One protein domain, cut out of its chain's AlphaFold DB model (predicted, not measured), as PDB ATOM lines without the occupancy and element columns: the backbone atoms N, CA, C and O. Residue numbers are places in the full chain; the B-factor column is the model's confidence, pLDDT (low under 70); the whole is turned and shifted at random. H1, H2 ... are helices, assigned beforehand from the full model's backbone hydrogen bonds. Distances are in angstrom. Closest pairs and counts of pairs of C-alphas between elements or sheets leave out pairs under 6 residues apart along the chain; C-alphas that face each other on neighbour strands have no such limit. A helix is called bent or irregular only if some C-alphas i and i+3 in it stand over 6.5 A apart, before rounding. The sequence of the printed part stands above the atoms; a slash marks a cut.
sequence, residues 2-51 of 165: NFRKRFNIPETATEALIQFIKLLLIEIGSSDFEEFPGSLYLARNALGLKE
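AT A GLANCE: This is residues 2 to 51 of the 165 residues of an uncharacterized protein of Rhizophagus clarus (UniProt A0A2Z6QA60). One long helix, H1, kinks near its far end, and the chain then folds back through residues 34 to 39, so that the short helix H2 packs on the first part of H1. Residues 2 to 10 stick out as a thin tail before H1, and this tail adds much to the length. The printed part has 50 residues with two named helices, H1 then H2, and no named strand: all helix. It is loose, with a radius of gyration of the C-alphas of 13.5 A, and spans 47 by 21 by 14 A.

HOW THE PARTS SIT: H1, residues 11 to 33, has a kink of 93 degrees near residue 27, and it is irregular: C-alphas 28 and 31 are 9.5 A apart. H2, residues 40 to 46, touches H1, which meets it with residues 11 to 18 alone. The closest C-alphas of the two are those of Glu 15 and Leu 40, 5.1 A apart. Their lines stand at a steep tilt of 58 degrees, and they run the same way. Every O i to N i+4 pair is within hydrogen-bond range in H2, and 16 of 19 are in H1.

IN THESE COORDINATES: H1 begins at C-alpha 11 (22.850, 15.969, 33.940) and ends at C-alpha 33 (7.322, 32.106, 32.563), 22.4 A from first to last C-alpha. H2 ends at C-alpha 46 (11.463, 22.515, 23.941) and measures 9.9 A from first to last C-alpha.

THE WHOLE: The two C-alphas farthest apart, those of Asn 2 and Ser 31, are 47.6 A apart. Residues 2 to 10 stand free, and so do residues 27 to 32, which belong to H1. The body without them spans 27 by 20 by 8 A. The printed part has no cut, and the link from H1 to H2 is short. The mean pLDDT of the printed part is 82.2; residues 2 to 8 and 50 to 51 are under 70.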
ATOM      1  N   ASN A   2      46.601  15.473  23.716       46.53
ATOM      2  CA  ASN A   2      45.687  15.768  24.824       46.53
ATOM      3  C   ASN A   2      44.251  15.866  24.276       46.53
ATOM      4  O   ASN A   2      43.741  16.953  24.003       46.53
ATOM      5  N   PHE A   3      43.625  14.720  23.996       46.69
ATOM      6  CA  PHE A   3      42.254  14.691  23.497       46.69
ATOM      7  C   PHE A   3      41.276  15.034  24.631       46.69
ATOM      8  O   PHE A   3      40.904  14.196  25.439       46.69
ATOM      9  N   ARG A   4      40.830  16.298  24.616       48.25
ATOM     10  CA  ARG A   4      39.531  16.791  25.111       48.25
ATOM     11  C   ARG A   4      39.277  16.722  26.625       48.25
ATOM     12  O   ARG A   4      38.591  15.834  27.113       48.25
ATOM     13  N   LYS A   5      39.576  17.819  27.327       46.16
ATOM     14  CA  LYS A   5      38.719  18.266  28.443       46.16
ATOM     15  C   LYS A   5      37.511  19.012  27.863       46.16
ATOM     16  O   LYS A   5      37.481  20.236  27.847       46.16
ATOM     17  N   ARG A   6      36.533  18.286  27.315       56.31
ATOM     18  CA  ARG A   6      35.175  18.842  27.216       56.31
ATOM     19  C   ARG A   6      34.589  18.720  28.615       56.31
ATOM     20  O   ARG A   6      34.543  17.617  29.148       56.31
ATOM     21  N   PHE A   7      34.231  19.842  29.232       53.44
ATOM     22  CA  PHE A   7      33.540  19.834  30.515       53.44
ATOM     23  C   PHE A   7      32.184  19.156  30.309       53.44
ATOM     24  O   PHE A   7      31.266  19.757  29.759       53.44
ATOM     25  N   ASN A   8      32.087  17.883  30.683       62.72
ATOM     26  CA  ASN A   8      30.807  17.203  30.784       62.72
ATOM     27  C   ASN A   8      30.194  17.659  32.107       62.72
ATOM     28  O   ASN A   8      30.571  17.171  33.172       62.72
ATOM     29  N   ILE A   9      29.320  18.661  32.045       75.75
ATOM     30  CA  ILE A   9      28.501  19.035  33.198       75.75
ATOM     31  C   ILE A   9      27.556  17.853  33.462       75.75
ATOM     32  O   ILE A   9      26.914  17.387  32.517       75.75
ATOM     33  N   PRO A  10      27.469  17.336  34.701       82.69
ATOM     34  CA  PRO A  10      26.523  16.277  35.027       82.69
ATOM     35  C   PRO A  10      25.082  16.673  34.681       82.69
ATOM     36  O   PRO A  10      24.689  17.830  34.851       82.69
ATOM     37  N   GLU A  11      24.268  15.715  34.238       84.44
ATOM     38  CA  GLU A  11      22.850  15.969  33.940       84.44
ATOM     39  C   GLU A  11      22.104  16.491  35.170       84.44
ATOM     40  O   GLU A  11      21.336  17.440  35.058       84.44
ATOM     41  N   THR A  12      22.430  15.970  36.354       86.31
ATOM     42  CA  THR A  12      21.890  16.430  37.642       86.31
ATOM     43  C   THR A  12      22.213  17.894  37.928       86.31
ATOM     44  O   THR A  12      21.351  18.646  38.373       86.31
ATOM     45  N   ALA A  13      23.441  18.330  37.632       89.75
ATOM     46  CA  ALA A  13      23.835  19.730  37.774       89.75
ATOM     47  C   ALA A  13      23.091  20.621  36.768       89.75
ATOM     48  O   ALA A  13      22.678  21.727  37.100       89.75
ATOM     49  N   THR A  14      22.875  20.121  35.551       90.50
ATOM     50  CA  THR A  14      22.127  20.838  34.509       90.50
ATOM     51  C   THR A  14      20.648  20.966  34.881       90.50
ATOM     52  O   THR A  14      20.054  22.025  34.709       90.50
ATOM     53  N   GLU A  15      20.058  19.911  35.441       93.50
ATOM     54  CA  GLU A  15      18.674  19.900  35.908       93.50
ATOM     55  C   GLU A  15      18.448  20.871  37.072       93.50
ATOM     56  O   GLU A  15      17.503  21.658  37.028       93.50
ATOM     57  N   ALA A  16      19.356  20.901  38.052       93.81
ATOM     58  CA  ALA A  16      19.302  21.866  39.149       93.81
ATOM     59  C   ALA A  16      19.373  23.321  38.648       93.81
ATOM     60  O   ALA A  16      18.641  24.182  39.135       93.81
ATOM     61  N   LEU A  17      20.210  23.602  37.640       94.44
ATOM     62  CA  LEU A  17      20.293  24.931  37.024       94.44
ATOM     63  C   LEU A  17      18.999  25.317  36.299       94.44
ATOM     64  O   LEU A  17      18.544  26.449  36.439       94.44
ATOM     65  N   ILE A  18      18.388  24.389  35.557       94.31
ATOM     66  CA  ILE A  18      17.104  24.621  34.875       94.31
ATOM     67  C   ILE A  18      16.015  24.961  35.898       94.31
ATOM     68  O   ILE A  18      15.291  25.939  35.721       94.31
ATOM     69  N   GLN A  19      15.936  24.205  36.994       94.31
ATOM     70  CA  GLN A  19      14.978  24.465  38.071       94.31
ATOM     71  C   GLN A  19      15.212  25.824  38.737       94.31
ATOM     72  O   GLN A  19      14.261  26.575  38.942       94.31
ATOM     73  N   PHE A  20      16.469  26.171  39.027       94.50
ATOM     74  CA  PHE A  20      16.812  27.468  39.606       94.50
ATOM     75  C   PHE A  20      16.401  28.633  38.697       94.50
ATOM     76  O   PHE A  20      15.786  29.589  39.163       94.50
ATOM     77  N   ILE A  21      16.682  28.536  37.393       93.44
ATOM     78  CA  ILE A  21      16.284  29.559  36.418       93.44
ATOM     79  C   ILE A  21      14.761  29.673  36.352       93.44
ATOM     80  O   ILE A  21      14.253  30.791  36.349       93.44
ATOM     81  N   LYS A  22      14.027  28.551  36.357       93.31
ATOM     82  CA  LYS A  22      12.557  28.575  36.382       93.31
ATOM     83  C   LYS A  22      12.031  29.377  37.573       93.31
ATOM     84  O   LYS A  22      11.187  30.246  37.388       93.31
ATOM     85  N   LEU A  23      12.546  29.105  38.773       92.31
ATOM     86  CA  LEU A  23      12.142  29.808  39.992       92.31
ATOM     87  C   LEU A  23      12.454  31.304  39.913       92.31
ATOM     88  O   LEU A  23      11.602  32.124  40.234       92.31
ATOM     89  N   LEU A  24      13.649  31.660  39.439       93.12
ATOM     90  CA  LEU A  24      14.054  33.054  39.274       93.12
ATOM     91  C   LEU A  24      13.152  33.791  38.273       93.12
ATOM     92  O   LEU A  24      12.775  34.934  38.510       93.12
ATOM     93  N   LEU A  25      12.783  33.144  37.167       92.06
ATOM     94  CA  LEU A  25      11.899  33.727  36.158       92.06
ATOM     95  C   LEU A  25      10.469  33.914  36.675       92.06
ATOM     96  O   LEU A  25       9.874  34.958  36.416       92.06
ATOM     97  N   ILE A  26       9.943  32.950  37.434       90.81
ATOM     98  CA  ILE A  26       8.636  33.076  38.092       90.81
ATOM     99  C   ILE A  26       8.658  34.218  39.115       90.81
ATOM    100  O   ILE A  26       7.716  34.998  39.178       90.81
ATOM    101  N   GLU A  27       9.742  34.385  39.874       90.50
ATOM    102  CA  GLU A  27       9.846  35.477  40.850       90.50
ATOM    103  C   GLU A  27       9.871  36.862  40.178       90.50
ATOM    104  O   GLU A  27       9.279  37.814  40.679       90.50
ATOM    105  N   ILE A  28      10.533  36.992  39.021       89.69
ATOM    106  CA  ILE A  28      10.682  38.282  38.322       89.69
ATOM    107  C   ILE A  28       9.469  38.613  37.439       89.69
ATOM    108  O   ILE A  28       9.093  39.780  37.332       89.69
ATOM    109  N   GLY A  29       8.877  37.616  36.779       82.81
ATOM    110  CA  GLY A  29       7.828  37.796  35.767       82.81
ATOM    111  C   GLY A  29       6.523  37.056  36.046       82.81
ATOM    112  O   GLY A  29       5.679  36.967  35.160       82.81
ATOM    113  N   SER A  30       6.341  36.524  37.258       79.00
ATOM    114  CA  SER A  30       5.144  35.783  37.673       79.00
ATOM    115  C   SER A  30       4.749  34.689  36.662       79.00
ATOM    116  O   SER A  30       5.521  33.769  36.389       79.00
ATOM    117  N   SER A  31       3.541  34.791  36.096       79.44
ATOM    118  CA  SER A  31       2.911  33.788  35.239       79.44
ATOM    119  C   SER A  31       3.458  33.724  33.814       79.44
ATOM    120  O   SER A  31       3.227  32.729  33.131       79.44
ATOM    121  N   ASP A  32       4.185  34.747  33.356       84.19
ATOM    122  CA  ASP A  32       4.655  34.828  31.965       84.19
ATOM    123  C   ASP A  32       5.693  33.738  31.637       84.19
ATOM    124  O   ASP A  32       5.934  33.418  30.473       84.19
ATOM    125  N   PHE A  33       6.284  33.130  32.671       85.88
ATOM    126  CA  PHE A  33       7.322  32.106  32.563       85.88
ATOM    127  C   PHE A  33       6.892  30.725  33.072       85.88
ATOM    128  O   PHE A  33       7.737  29.842  33.238       85.88
ATOM    129  N   GLU A  34       5.595  30.484  33.280       84.56
ATOM    130  CA  GLU A  34       5.096  29.163  33.696       84.56
ATOM    131  C   GLU A  34       5.446  28.053  32.691       84.56
ATOM    132  O   GLU A  34       5.792  26.928  33.076       84.56
ATOM    133  N   GLU A  35       5.453  28.398  31.399       88.56
ATOM    134  CA  GLU A  35       5.837  27.501  30.303       88.56
ATOM    135  C   GLU A  35       7.338  27.174  30.279       88.56
ATOM    136  O   GLU A  35       7.759  26.251  29.571       88.56
ATOM    137  N   PHE A  36       8.166  27.876  31.064       91.38
ATOM    138  CA  PHE A  36       9.587  27.572  31.135       91.38
ATOM    139  C   PHE A  36       9.803  26.134  31.655       91.38
ATOM    140  O   PHE A  36       9.140  25.697  32.612       91.38
ATOM    141  N   PRO A  37      10.736  25.364  31.062       92.00
ATOM    142  CA  PRO A  37      10.964  23.979  31.447       92.00
ATOM    143  C   PRO A  37      11.351  23.817  32.921       92.00
ATOM    144  O   PRO A  37      12.296  24.435  33.397       92.00
ATOM    145  N   GLY A  38      10.655  22.935  33.642       90.44
ATOM    146  CA  GLY A  38      10.983  22.593  35.036       90.44
ATOM    147  C   GLY A  38      11.912  21.386  35.197       90.44
ATOM    148  O   GLY A  38      12.276  21.032  36.314       90.44
ATOM    149  N   SER A  39      12.269  20.724  34.098       90.69
ATOM    150  CA  SER A  39      13.138  19.548  34.100       90.69
ATOM    151  C   SER A  39      14.013  19.519  32.860       90.69
ATOM    152  O   SER A  39      13.689  20.124  31.827       90.69
ATOM    153  N   LEU A  40      15.107  18.762  32.939       89.12
ATOM    154  CA  LEU A  40      16.018  18.581  31.812       89.12
ATOM    155  C   LEU A  40      15.306  17.957  30.601       89.12
ATOM    156  O   LEU A  40      15.551  18.356  29.464       89.12
ATOM    157  N   TYR A  41      14.373  17.035  30.844       86.12
ATOM    158  CA  TYR A  41      13.551  16.418  29.803       86.12
ATOM    159  C   TYR A  41      12.682  17.439  29.053       86.12
ATOM    160  O   TYR A  41      12.685  17.472  27.820       86.12
ATOM    161  N   LEU A  42      11.960  18.302  29.778       89.56
ATOM    162  CA  LEU A  42      11.126  19.338  29.162       89.56
ATOM    163  C   LEU A  42      11.977  20.349  28.388       89.56
ATOM    164  O   LEU A  42      11.595  20.750  27.291       89.56
ATOM    165  N   ALA A  43      13.155  20.697  28.911       90.38
ATOM    166  CA  ALA A  43      14.075  21.613  28.246       90.38
ATOM    167  C   ALA A  43      14.609  21.014  26.942       90.38
ATOM    168  O   ALA A  43      14.582  21.665  25.899       90.38
ATOM    169  N   ARG A  44      15.023  19.742  26.970       87.38
ATOM    170  CA  ARG A  44      15.434  19.003  25.769       87.38
ATOM    171  C   ARG A  44      14.315  18.961  24.732       87.38
ATOM    172  O   ARG A  44      14.576  19.208  23.559       87.38
ATOM    173  N   ASN A  45      13.078  18.706  25.152       85.00
ATOM    174  CA  ASN A  45      11.924  18.699  24.255       85.00
ATOM    175  C   ASN A  45      11.652  20.072  23.628       85.00
ATOM    176  O   ASN A  45      11.468  20.135  22.413       85.00
ATOM    177  N   ALA A  46      11.665  21.147  24.421       87.69
ATOM    178  CA  ALA A  46      11.463  22.515  23.941       87.69
ATOM    179  C   ALA A  46      12.550  22.947  22.940       87.69
ATOM    180  O   ALA A  46      12.261  23.619  21.955       87.69
ATOM    181  N   LEU A  47      13.792  22.501  23.149       87.06
ATOM    182  CA  LEU A  47      14.929  22.780  22.266       87.06
ATOM    183  C   LEU A  47      15.026  21.832  21.057       87.06
ATOM    184  O   LEU A  47      15.961  21.940  20.266       87.06
ATOM    185  N   GLY A  48      14.122  20.857  20.920       81.44
ATOM    186  CA  GLY A  48      14.215  19.826  19.880       81.44
ATOM    187  C   GLY A  48      15.403  18.866  20.050       81.44
ATOM    188  O   GLY A  48      15.695  18.079  19.152       81.44
ATOM    189  N   LEU A  49      16.062  18.873  21.213       76.69
ATOM    190  CA  LEU A  49      17.159  17.978  21.596       76.69
ATOM    191  C   LEU A  49      16.627  16.640  22.124       76.69
ATOM    192  O   LEU A  49      17.118  16.113  23.125       76.69
ATOM    193  N   LYS A  50      15.593  16.092  21.477       67.94
ATOM    194  CA  LYS A  50      15.076  14.771  21.832       67.94
ATOM    195  C   LYS A  50      16.191  13.751  21.689       67.94
ATOM    196  O   LYS A  50      16.856  13.682  20.654       67.94
ATOM    197  N   GLU A  51      16.372  12.947  22.728       64.81
ATOM    198  CA  GLU A  51      17.226  11.778  22.645       64.81
ATOM    199  C   GLU A  51      16.712  10.910  21.493       64.81
ATOM    200  O   GLU A  51      15.549  10.503  21.467       64.81
TER     201      GLU A  51